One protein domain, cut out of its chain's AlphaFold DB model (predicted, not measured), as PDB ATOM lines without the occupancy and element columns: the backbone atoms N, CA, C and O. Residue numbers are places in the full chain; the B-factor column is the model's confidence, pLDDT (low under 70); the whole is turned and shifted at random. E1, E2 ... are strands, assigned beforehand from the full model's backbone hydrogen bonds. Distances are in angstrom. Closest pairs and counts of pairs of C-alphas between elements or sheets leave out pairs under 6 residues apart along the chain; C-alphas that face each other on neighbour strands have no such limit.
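What this domain is: This is residues 387 to 395 and 411 to 486 of the 749 residues of an uncharacterized protein of Mycolicibacterium neworleansense (UniProt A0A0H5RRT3). Little regular structure is named here, yet look for a chain wound in stacked, flattened turns: residues 418 to 486 run to and fro along the long axis of a thin slab, and the short strands E1 and E2 sit side by side in the first turns. The printed part has 85 residues, with two named strands, E1 then E2, in one parallel sheet, and no named helix. The class is all strand, but only 6 residues are in named elements. It is compact, with a radius of gyration of the C-alphas of 12.2 A, and flat, spanning 38 by 22 by 9 A.

Where its parts are: Find C-alpha 389 at (-41.946, 23.973, -22.135), where E1, residues 389 to 391, begins; it runs 7.4 A. E2, residues 415 to 417, also runs 7.4 A and ends at C-alpha 417, (-40.751, 16.382, -17.195).

How they stand to each other: E1 and E2 are parallel neighbours at 7 degrees. C-alphas 391 and 417 face each other at 4.5 A; N 390 and O 415, 3.1 A apart, are within hydrogen-bond range.

The domain as a whole: Look at Leu 388 and Thr 470 for the two C-alphas farthest apart, 39.5 A. Residues 396 to 410, in the link from E1 to E2, are not printed; C-alphas 395 and 411 are 13.8 A apart across the cut. Confidence is under 70 at residues 387 to 390, 414 to 415 and 432.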
ATOM      1  N   LEU A 387     -43.201  22.136 -27.570       67.38
ATOM      2  CA  LEU A 387     -41.821  22.006 -28.037       67.38
ATOM      3  C   LEU A 387     -40.789  22.559 -27.046       67.38
ATOM      4  O   LEU A 387     -39.707  21.995 -26.917       67.38
ATOM      5  N   LEU A 388     -41.097  23.655 -26.350       53.28
ATOM      6  CA  LEU A 388     -40.149  24.362 -25.492       53.28
ATOM      7  C   LEU A 388     -40.364  24.040 -24.017       53.28
ATOM      8  O   LEU A 388     -39.396  23.738 -23.317       53.28
ATOM      9  N   ILE A 389     -41.611  24.111 -23.551       55.44
ATOM     10  CA  ILE A 389     -41.946  23.973 -22.135       55.44
ATOM     11  C   ILE A 389     -43.163  23.068 -21.958       55.44
ATOM     12  O   ILE A 389     -44.192  23.261 -22.605       55.44
ATOM     13  N   GLY A 390     -43.056  22.115 -21.036       59.50
ATOM     14  CA  GLY A 390     -44.189  21.321 -20.573       59.50
ATOM     15  C   GLY A 390     -43.807  19.904 -20.171       59.50
ATOM     16  O   GLY A 390     -42.696  19.423 -20.427       59.50
ATOM     17  N   LYS A 391     -44.744  19.227 -19.522       80.50
ATOM     18  CA  LYS A 391     -44.616  17.835 -19.098       80.50
ATOM     19  C   LYS A 391     -45.206  16.910 -20.142       80.50
ATOM     20  O   LYS A 391     -46.267  17.180 -20.692       80.50
ATOM     21  N   GLY A 392     -44.534  15.802 -20.403       86.56
ATOM     22  CA  GLY A 392     -45.132  14.728 -21.172       86.56
ATOM     23  C   GLY A 392     -46.278  14.065 -20.409       86.56
ATOM     24  O   GLY A 392     -46.256  13.979 -19.179       86.56
ATOM     25  N   TYR A 393     -47.266  13.571 -21.145       91.56
ATOM     26  CA  TYR A 393     -48.392  12.837 -20.587       91.56
ATOM     27  C   TYR A 393     -47.932  11.516 -19.967       91.56
ATOM     28  O   TYR A 393     -47.121  10.790 -20.551       91.56
ATOM     29  N   SER A 394     -48.457  11.210 -18.783       90.56
ATOM     30  CA  SER A 394     -48.207   9.951 -18.083       90.56
ATOM     31  C   SER A 394     -49.401   9.026 -18.256       90.56
ATOM     32  O   SER A 394     -50.492   9.356 -17.800       90.56
ATOM     33  N   TYR A 395     -49.196   7.873 -18.885       88.19
ATOM     34  CA  TYR A 395     -50.265   6.897 -19.092       88.19
ATOM     35  C   TYR A 395     -50.542   6.076 -17.825       88.19
ATOM     36  O   TYR A 395     -49.657   5.881 -16.987       88.19
ATOM     37  N   GLY A 411     -41.078  15.476 -22.490       85.62
ATOM     38  CA  GLY A 411     -41.123  16.836 -21.952       85.62
ATOM     39  C   GLY A 411     -40.567  17.861 -22.945       85.62
ATOM     40  O   GLY A 411     -39.943  17.492 -23.943       85.62
ATOM     41  N   GLY A 412     -40.780  19.147 -22.660       73.75
ATOM     42  CA  GLY A 412     -40.288  20.250 -23.491       73.75
ATOM     43  C   GLY A 412     -38.760  20.274 -23.650       73.75
ATOM     44  O   GLY A 412     -38.009  19.722 -22.840       73.75
ATOM     45  N   MET A 413     -38.278  20.929 -24.713       70.75
ATOM     46  CA  MET A 413     -36.847  21.019 -25.018       70.75
ATOM     47  C   MET A 413     -36.063  21.907 -24.048       70.75
ATOM     48  O   MET A 413     -34.889  21.630 -23.825       70.75
ATOM     49  N   LEU A 414     -36.665  22.958 -23.486       53.50
ATOM     50  CA  LEU A 414     -36.007  23.872 -22.543       53.50
ATOM     51  C   LEU A 414     -36.285  23.455 -21.096       53.50
ATOM     52  O   LEU A 414     -35.353  23.266 -20.321       53.50
ATOM     53  N   PHE A 415     -37.562  23.262 -20.762       55.97
ATOM     54  CA  PHE A 415     -38.003  22.854 -19.430       55.97
ATOM     55  C   PHE A 415     -39.120  21.821 -19.538       55.97
ATOM     56  O   PHE A 415     -40.094  22.018 -20.264       55.97
ATOM     57  N   GLY A 416     -39.030  20.729 -18.790       71.31
ATOM     58  CA  GLY A 416     -40.098  19.742 -18.806       71.31
ATOM     59  C   GLY A 416     -39.927  18.610 -17.816       71.31
ATOM     60  O   GLY A 416     -38.971  18.552 -17.058       71.31
ATOM     61  N   GLN A 417     -40.878  17.691 -17.832       85.56
ATOM     62  CA  GLN A 417     -40.751  16.382 -17.195       85.56
ATOM     63  C   GLN A 417     -41.149  15.346 -18.232       85.56
ATOM     64  O   GLN A 417     -42.100  15.563 -18.987       85.56
ATOM     65  N   GLY A 418     -40.437  14.229 -18.283       91.38
ATOM     66  CA  GLY A 418     -40.888  13.091 -19.064       91.38
ATOM     67  C   GLY A 418     -42.147  12.491 -18.446       91.38
ATOM     68  O   GLY A 418     -42.238  12.356 -17.227       91.38
ATOM     69  N   GLY A 419     -43.113  12.120 -19.280       94.00
ATOM     70  CA  GLY A 419     -44.285  11.376 -18.839       94.00
ATOM     71  C   GLY A 419     -43.939   9.930 -18.491       94.00
ATOM     72  O   GLY A 419     -42.980   9.368 -19.024       94.00
ATOM     73  N   ASN A 420     -44.710   9.304 -17.610       95.19
ATOM     74  CA  ASN A 420     -44.538   7.892 -17.285       95.19
ATOM     75  C   ASN A 420     -45.164   7.000 -18.365       95.19
ATOM     76  O   ASN A 420     -46.260   7.281 -18.854       95.19
ATOM     77  N   GLY A 421     -44.477   5.916 -18.720       94.31
ATOM     78  CA  GLY A 421     -45.043   4.874 -19.571       94.31
ATOM     79  C   GLY A 421     -46.052   3.995 -18.827       94.31
ATOM     80  O   GLY A 421     -46.113   3.985 -17.596       94.31
ATOM     81  N   PHE A 422     -46.809   3.198 -19.578       94.81
ATOM     82  CA  PHE A 422     -47.764   2.214 -19.065       94.81
ATOM     83  C   PHE A 422     -47.623   0.876 -19.796       94.81
ATOM     84  O   PHE A 422     -47.269   0.840 -20.975       94.81
ATOM     85  N   GLY A 423     -47.894  -0.231 -19.100       92.31
ATOM     86  CA  GLY A 423     -47.940  -1.566 -19.703       92.31
ATOM     87  C   GLY A 423     -46.644  -1.979 -20.399       92.31
ATOM     88  O   GLY A 423     -46.654  -2.409 -21.549       92.31
ATOM     89  N   GLY A 424     -45.506  -1.759 -19.744       92.69
ATOM     90  CA  GLY A 424     -44.175  -1.994 -20.310       92.69
ATOM     91  C   GLY A 424     -43.680  -0.912 -21.279       92.69
ATOM     92  O   GLY A 424     -42.594  -1.058 -21.835       92.69
ATOM     93  N   GLY A 425     -44.444   0.165 -21.492       95.88
ATOM     94  CA  GLY A 425     -44.025   1.304 -22.312       95.88
ATOM     95  C   GLY A 425     -42.914   2.121 -21.651       95.88
ATOM     96  O   GLY A 425     -42.794   2.163 -20.426       95.88
ATOM     97  N   SER A 426     -42.078   2.770 -22.449       97.00
ATOM     98  CA  SER A 426     -40.935   3.555 -21.974       97.00
ATOM     99  C   SER A 426     -41.374   4.875 -21.340       97.00
ATOM    100  O   SER A 426     -42.413   5.425 -21.681       97.00
ATOM    101  N   GLY A 427     -40.572   5.418 -20.431       96.75
ATOM    102  CA  GLY A 427     -40.748   6.770 -19.921       96.75
ATOM    103  C   GLY A 427     -40.297   7.830 -20.926       96.75
ATOM    104  O   GLY A 427     -39.386   7.624 -21.732       96.75
ATOM    105  N   GLY A 428     -40.914   9.002 -20.851       95.75
ATOM    106  CA  GLY A 428     -40.603  10.147 -21.691       95.75
ATOM    107  C   GLY A 428     -39.252  10.779 -21.373       95.75
ATOM    108  O   GLY A 428     -38.818  10.810 -20.225       95.75
ATOM    109  N   SER A 429     -38.585  11.325 -22.388       94.62
ATOM    110  CA  SER A 429     -37.313  12.045 -22.212       94.62
ATOM    111  C   SER A 429     -37.512  13.563 -22.186       94.62
ATOM    112  O   SER A 429     -38.539  14.053 -22.659       94.62
ATOM    113  N   VAL A 430     -36.527  14.300 -21.664       87.31
ATOM    114  CA  VAL A 430     -36.518  15.776 -21.581       87.31
ATOM    115  C   VAL A 430     -35.282  16.348 -22.284       87.31
ATOM    116  O   VAL A 430     -34.262  15.668 -22.379       87.31
ATOM    117  N   GLY A 431     -35.368  17.579 -22.802       77.50
ATOM    118  CA  GLY A 431     -34.266  18.244 -23.509       77.50
ATOM    119  C   GLY A 431     -33.181  18.825 -22.592       77.50
ATOM    120  O   GLY A 431     -32.138  18.209 -22.378       77.50
ATOM    121  N   LEU A 432     -33.383  20.048 -22.095       67.50
ATOM    122  CA  LEU A 432     -32.360  20.820 -21.384       67.50
ATOM    123  C   LEU A 432     -32.480  20.692 -19.861       67.50
ATOM    124  O   LEU A 432     -31.523  20.270 -19.219       67.50
ATOM    125  N   ILE A 433     -33.628  21.028 -19.272       71.69
ATOM    126  CA  ILE A 433     -33.831  20.991 -17.815       71.69
ATOM    127  C   ILE A 433     -35.045  20.127 -17.488       71.69
ATOM    128  O   ILE A 433     -36.144  20.382 -17.984       71.69
ATOM    129  N   GLY A 434     -34.842  19.122 -16.632       74.19
ATOM    130  CA  GLY A 434     -35.909  18.254 -16.139       74.19
ATOM    131  C   GLY A 434     -35.595  16.764 -16.156       74.19
ATOM    132  O   GLY A 434     -34.669  16.310 -16.829       74.19
ATOM    133  N   ASN A 435     -36.372  15.988 -15.400       88.62
ATOM    134  CA  ASN A 435     -36.126  14.558 -15.229       88.62
ATOM    135  C   ASN A 435     -36.869  13.725 -16.275       88.62
ATOM    136  O   ASN A 435     -37.968  14.071 -16.712       88.62
ATOM    137  N   GLY A 436     -36.281  12.588 -16.637       92.69
ATOM    138  CA  GLY A 436     -36.963  11.584 -17.442       92.69
ATOM    139  C   GLY A 436     -38.120  10.934 -16.677       92.69
ATOM    140  O   GLY A 436     -38.071  10.796 -15.454       92.69
ATOM    141  N   GLY A 437     -39.156  10.519 -17.401       95.81
ATOM    142  CA  GLY A 437     -40.312   9.824 -16.834       95.81
ATOM    143  C   GLY A 437     -40.010   8.364 -16.513       95.81
ATOM    144  O   GLY A 437     -39.078   7.776 -17.063       95.81
ATOM    145  N   ALA A 438     -40.785   7.745 -15.630       97.19
ATOM    146  CA  ALA A 438     -40.626   6.328 -15.323       97.19
ATOM    147  C   ALA A 438     -41.117   5.437 -16.478       97.19
ATOM    148  O   ALA A 438     -42.082   5.760 -17.167       97.19
ATOM    149  N   GLY A 439     -40.476   4.289 -16.673       96.69
ATOM    150  CA  GLY A 439     -41.008   3.226 -17.517       96.69
ATOM    151  C   GLY A 439     -42.234   2.578 -16.873       96.69
ATOM    152  O   GLY A 439     -42.309   2.426 -15.652       96.69
ATOM    153  N   GLY A 440     -43.198   2.177 -17.692       95.31
ATOM    154  CA  GLY A 440     -44.411   1.508 -17.246       95.31
ATOM    155  C   GLY A 440     -44.135   0.102 -16.739       95.31
ATOM    156  O   GLY A 440     -43.328  -0.632 -17.311       95.31
ATOM    157  N   ALA A 441     -44.830  -0.306 -15.679       94.81
ATOM    158  CA  ALA A 441     -44.813  -1.701 -15.257       94.81
ATOM    159  C   ALA A 441     -45.393  -2.600 -16.362       94.81
ATOM    160  O   ALA A 441     -46.329  -2.199 -17.056       94.81
ATOM    161  N   GLY A 442     -44.834  -3.797 -16.525       92.88
ATOM    162  CA  GLY A 442     -45.345  -4.810 -17.435       92.88
ATOM    163  C   GLY A 442     -46.753  -5.273 -17.049       92.88
ATOM    164  O   GLY A 442     -47.212  -5.102 -15.916       92.88
ATOM    165  N   THR A 443     -47.441  -5.887 -18.000       92.62
ATOM    166  CA  THR A 443     -48.778  -6.477 -17.869       92.62
ATOM    167  C   THR A 443     -48.757  -7.924 -18.359       92.62
ATOM    168  O   THR A 443     -47.733  -8.432 -18.816       92.62
ATOM    169  N   ALA A 444     -49.897  -8.614 -18.293       89.44
ATOM    170  CA  ALA A 444     -50.025  -9.961 -18.853       89.44
ATOM    171  C   ALA A 444     -49.790 -10.015 -20.376       89.44
ATOM    172  O   ALA A 444     -49.425 -11.063 -20.901       89.44
ATOM    173  N   GLU A 445     -49.987  -8.895 -21.073       88.06
ATOM    174  CA  GLU A 445     -49.814  -8.772 -22.524       88.06
ATOM    175  C   GLU A 445     -48.395  -8.333 -22.897       88.06
ATOM    176  O   GLU A 445     -47.850  -8.796 -23.898       88.06
ATOM    177  N   ASN A 446     -47.772  -7.485 -22.071       91.38
ATOM    178  CA  ASN A 446     -46.380  -7.080 -22.216       91.38
ATOM    179  C   ASN A 446     -45.627  -7.303 -20.905       91.38
ATOM    180  O   ASN A 446     -45.631  -6.464 -20.010       91.38
ATOM    181  N   LEU A 447     -44.987  -8.463 -20.798       92.56
ATOM    182  CA  LEU A 447     -44.407  -8.944 -19.547       92.56
ATOM    183  C   LEU A 447     -43.258  -8.058 -19.044       92.56
ATOM    184  O   LEU A 447     -43.066  -7.936 -17.840       92.56
ATOM    185  N   ASN A 448     -42.465  -7.456 -19.928       94.62
ATOM    186  CA  ASN A 448     -41.292  -6.689 -19.507       94.62
ATOM    187  C   ASN A 448     -41.685  -5.296 -19.007       94.62
ATOM    188  O   ASN A 448     -42.570  -4.649 -19.561       94.62
ATOM    189  N   GLY A 449     -40.978  -4.817 -17.988       95.38
ATOM    190  CA  GLY A 449     -41.065  -3.425 -17.573       95.38
ATOM    191  C   GLY A 449     -40.417  -2.493 -18.597       95.38
ATOM    192  O   GLY A 449     -39.416  -2.839 -19.229       95.38
ATOM    193  N   GLY A 450     -40.982  -1.298 -18.747       96.81
ATOM    194  CA  GLY A 450     -40.512  -0.299 -19.698       96.81
ATOM    195  C   GLY A 450     -39.224   0.388 -19.264       96.81
ATOM    196  O   GLY A 450     -38.901   0.464 -18.079       96.81
ATOM    197  N   VAL A 451     -38.477   0.920 -20.225       97.81
ATOM    198  CA  VAL A 451     -37.240   1.664 -19.950       97.81
ATOM    199  C   VAL A 451     -37.574   3.037 -19.366       97.81
ATOM    200  O   VAL A 451     -38.485   3.702 -19.847       97.81
ATOM    201  N   GLY A 452     -36.849   3.484 -18.344       97.19
ATOM    202  CA  GLY A 452     -36.962   4.847 -17.832       97.19
ATOM    203  C   GLY A 452     -36.488   5.887 -18.851       97.19
ATOM    204  O   GLY A 452     -35.538   5.663 -19.599       97.19
ATOM    205  N   GLY A 453     -37.140   7.043 -18.882       96.69
ATOM    206  CA  GLY A 453     -36.825   8.135 -19.793       96.69
ATOM    207  C   GLY A 453     -35.501   8.827 -19.472       96.69
ATOM    208  O   GLY A 453     -35.027   8.810 -18.336       96.69
ATOM    209  N   THR A 454     -34.897   9.468 -20.473       95.62
ATOM    210  CA  THR A 454     -33.627  10.186 -20.290       95.62
ATOM    211  C   THR A 454     -33.876  11.579 -19.703       95.62
ATOM    212  O   THR A 454     -34.743  12.308 -20.191       95.62
ATOM    213  N   GLY A 455     -33.132  11.945 -18.657       91.25
ATOM    214  CA  GLY A 455     -33.138  13.301 -18.100       91.25
ATOM    215  C   GLY A 455     -32.456  14.309 -19.025       91.25
ATOM    216  O   GLY A 455     -31.617  13.932 -19.843       91.25
ATOM    217  N   GLY A 456     -32.796  15.589 -18.887       81.12
ATOM    218  CA  GLY A 456     -32.159  16.660 -19.653       81.12
ATOM    219  C   GLY A 456     -30.691  16.894 -19.270       81.12
ATOM    220  O   GLY A 456     -30.116  16.190 -18.437       81.12
ATOM    221  N   ILE A 457     -30.076  17.928 -19.852       80.06
ATOM    222  CA  ILE A 457     -28.739  18.416 -19.458       80.06
ATOM    223  C   ILE A 457     -28.638  18.595 -17.939       80.06
ATOM    224  O   ILE A 457     -27.646  18.154 -17.369       80.06
ATOM    225  N   PHE A 458     -29.650  19.175 -17.291       76.19
ATOM    226  CA  PHE A 458     -29.792  19.219 -15.834       76.19
ATOM    227  C   PHE A 458     -31.021  18.406 -15.427       76.19
ATOM    228  O   PHE A 458     -32.145  18.917 -15.408       76.19
ATOM    229  N   GLY A 459     -30.827  17.122 -15.145       80.31
ATOM    230  CA  GLY A 459     -31.928  16.228 -14.827       80.31
ATOM    231  C   GLY A 459     -31.510  14.784 -14.605       80.31
ATOM    232  O   GLY A 459     -30.587  14.264 -15.232       80.31
ATOM    233  N   ASN A 460     -32.233  14.117 -13.714       89.25
ATOM    234  CA  ASN A 460     -32.072  12.696 -13.452       89.25
ATOM    235  C   ASN A 460     -32.761  11.862 -14.538       89.25
ATOM    236  O   ASN A 460     -33.770  12.272 -15.120       89.25
ATOM    237  N   GLY A 461     -32.245  10.661 -14.778       92.75
ATOM    238  CA  GLY A 461     -32.965   9.660 -15.555       92.75
ATOM    239  C   GLY A 461     -34.160   9.089 -14.788       92.75
ATOM    240  O   GLY A 461     -34.149   9.014 -13.557       92.75
ATOM    241  N   GLY A 462     -35.195   8.673 -15.512       96.19
ATOM    242  CA  GLY A 462     -36.390   8.064 -14.932       96.19
ATOM    243  C   GLY A 462     -36.165   6.620 -14.488       96.19
ATOM    244  O   GLY A 462     -35.286   5.930 -14.998       96.19
ATOM    245  N   ALA A 463     -36.954   6.125 -13.538       97.25
ATOM    246  CA  ALA A 463     -36.875   4.723 -13.124       97.25
ATOM    247  C   ALA A 463     -37.359   3.775 -14.235       97.25
ATOM    248  O   ALA A 463     -38.272   4.111 -14.983       97.25
ATOM    249  N   GLY A 464     -36.783   2.581 -14.333       96.56
ATOM    250  CA  GLY A 464     -37.321   1.507 -15.161       96.56
ATOM    251  C   GLY A 464     -38.567   0.882 -14.530       96.56
ATOM    252  O   GLY A 464     -38.685   0.802 -13.306       96.56
ATOM    253  N   GLY A 465     -39.496   0.425 -15.363       96.25
ATOM    254  CA  GLY A 465     -40.727  -0.228 -14.933       96.25
ATOM    255  C   GLY A 465     -40.482  -1.631 -14.385       96.25
ATOM    256  O   GLY A 465     -39.534  -2.310 -14.777       96.25
ATOM    257  N   ALA A 466     -41.340  -2.098 -13.481       95.25
ATOM    258  CA  ALA A 466     -41.277  -3.479 -13.009       95.25
ATOM    259  C   ALA A 466     -41.760  -4.463 -14.091       95.25
ATOM    260  O   ALA A 466     -42.670  -4.136 -14.845       95.25
ATOM    261  N   GLY A 467     -41.197  -5.668 -14.162       93.12
ATOM    262  CA  GLY A 467     -41.740  -6.752 -14.983       93.12
ATOM    263  C   GLY A 467     -43.020  -7.354 -14.389       93.12
ATOM    264  O   GLY A 467     -43.308  -7.210 -13.202       93.12
ATOM    265  N   PHE A 468     -43.775  -8.081 -15.205       91.94
ATOM    266  CA  PHE A 468     -44.948  -8.866 -14.833       91.94
ATOM    267  C   PHE A 468     -44.716 -10.339 -15.158       91.94
ATOM    268  O   PHE A 468     -44.160 -10.675 -16.203       91.94
ATOM    269  N   GLY A 469     -45.155 -11.238 -14.274       88.31
ATOM    270  CA  GLY A 469     -44.969 -12.675 -14.476       88.31
ATOM    271  C   GLY A 469     -43.494 -13.022 -14.690       88.31
ATOM    272  O   GLY A 469     -42.679 -12.760 -13.809       88.31
ATOM    273  N   THR A 470     -43.164 -13.599 -15.849       86.75
ATOM    274  CA  THR A 470     -41.798 -14.009 -16.227       86.75
ATOM    275  C   THR A 470     -40.939 -12.859 -16.780       86.75
ATOM    276  O   THR A 470     -39.814 -13.082 -17.236       86.75
ATOM    277  N   GLY A 471     -41.484 -11.642 -16.826       89.62
ATOM    278  CA  GLY A 471     -40.859 -10.496 -17.470       89.62
ATOM    279  C   GLY A 471     -39.685  -9.907 -16.698       89.62
ATOM    280  O   GLY A 471     -39.625  -9.924 -15.468       89.62
ATOM    281  N   ASN A 472     -38.751  -9.324 -17.443       93.00
ATOM    282  CA  ASN A 472     -37.628  -8.586 -16.885       93.00
ATOM    283  C   ASN A 472     -38.068  -7.208 -16.388       93.00
ATOM    284  O   ASN A 472     -39.029  -6.625 -16.894       93.00
ATOM    285  N   GLY A 473     -37.326  -6.667 -15.429       94.00
ATOM    286  CA  GLY A 473     -37.438  -5.260 -15.079       94.00
ATOM    287  C   GLY A 473     -36.847  -4.379 -16.176       94.00
ATOM    288  O   GLY A 473     -35.850  -4.735 -16.807       94.00
ATOM    289  N   GLY A 474     -37.455  -3.222 -16.402       96.06
ATOM    290  CA  GLY A 474     -36.971  -2.238 -17.358       96.06
ATOM    291  C   GLY A 474     -35.701  -1.551 -16.873       96.06
ATOM    292  O   GLY A 474     -35.481  -1.392 -15.671       96.06
ATOM    293  N   THR A 475     -34.837  -1.132 -17.789       97.12
ATOM    294  CA  THR A 475     -33.626  -0.391 -17.417       97.12
ATOM    295  C   THR A 475     -33.987   1.006 -16.914       97.12
ATOM    296  O   THR A 475     -34.924   1.625 -17.417       97.12
ATOM    297  N   GLY A 476     -33.241   1.528 -15.945       95.56
ATOM    298  CA  GLY A 476     -33.322   2.934 -15.571       95.56
ATOM    299  C   GLY A 476     -32.854   3.832 -16.714       95.56
ATOM    300  O   GLY A 476     -31.979   3.457 -17.496       95.56
ATOM    301  N   GLY A 477     -33.445   5.014 -16.819       95.25
ATOM    302  CA  GLY A 477     -33.061   6.033 -17.781       95.25
ATOM    303  C   GLY A 477     -31.733   6.678 -17.417       95.25
ATOM    304  O   GLY A 477     -31.358   6.761 -16.247       95.25
ATOM    305  N   ASN A 478     -31.010   7.162 -18.417       94.25
ATOM    306  CA  ASN A 478     -29.779   7.909 -18.183       94.25
ATOM    307  C   ASN A 478     -30.113   9.356 -17.797       94.25
ATOM    308  O   ASN A 478     -31.117   9.910 -18.238       94.25
ATOM    309  N   SER A 479     -29.266   9.996 -17.004       89.44
ATOM    310  CA  SER A 479     -29.232  11.465 -16.934       89.44
ATOM    311  C   SER A 479     -28.455  12.047 -18.118       89.44
ATOM    312  O   SER A 479     -27.650  11.343 -18.728       89.44
ATOM    313  N   GLY A 480     -28.652  13.334 -18.412       84.88
ATOM    314  CA  GLY A 480     -27.879  14.049 -19.425       84.88
ATOM    315  C   GLY A 480     -26.475  14.413 -18.937       84.88
ATOM    316  O   GLY A 480     -25.579  13.573 -18.859       84.88
ATOM    317  N   ILE A 481     -26.249  15.691 -18.633       80.94
ATOM    318  CA  ILE A 481     -24.918  16.196 -18.268       80.94
ATOM    319  C   ILE A 481     -24.717  16.233 -16.749       80.94
ATOM    320  O   ILE A 481     -23.695  15.775 -16.238       80.94
ATOM    321  N   PHE A 482     -25.705  16.746 -16.033       78.81
ATOM    322  CA  PHE A 482     -25.775  16.817 -14.585       78.81
ATOM    323  C   PHE A 482     -27.011  16.044 -14.133       78.81
ATOM    324  O   PHE A 482     -28.113  16.305 -14.611       78.81
ATOM    325  N   GLY A 483     -26.835  15.108 -13.207       82.00
ATOM    326  CA  GLY A 483     -27.936  14.323 -12.656       82.00
ATOM    327  C   GLY A 483     -27.564  12.865 -12.452       82.00
ATOM    328  O   GLY A 483     -26.539  12.390 -12.925       82.00
ATOM    329  N   ASN A 484     -28.395  12.148 -11.717       88.19
ATOM    330  CA  ASN A 484     -28.209  10.734 -11.442       88.19
ATOM    331  C   ASN A 484     -28.950   9.879 -12.472       88.19
ATOM    332  O   ASN A 484     -30.031  10.240 -12.944       88.19
ATOM    333  N   GLY A 485     -28.399   8.706 -12.762       89.94
ATOM    334  CA  GLY A 485     -29.107   7.686 -13.517       89.94
ATOM    335  C   GLY A 485     -30.315   7.166 -12.741       89.94
ATOM    336  O   GLY A 485     -30.294   7.066 -11.511       89.94
ATOM    337  N   GLY A 486     -31.369   6.811 -13.463       94.38
ATOM    338  CA  GLY A 486     -32.574   6.228 -12.893       94.38
ATOM    339  C   GLY A 486     -32.346   4.806 -12.388       94.38
ATOM    340  O   GLY A 486     -31.471   4.082 -12.862       94.38
TER     341      GLY A 486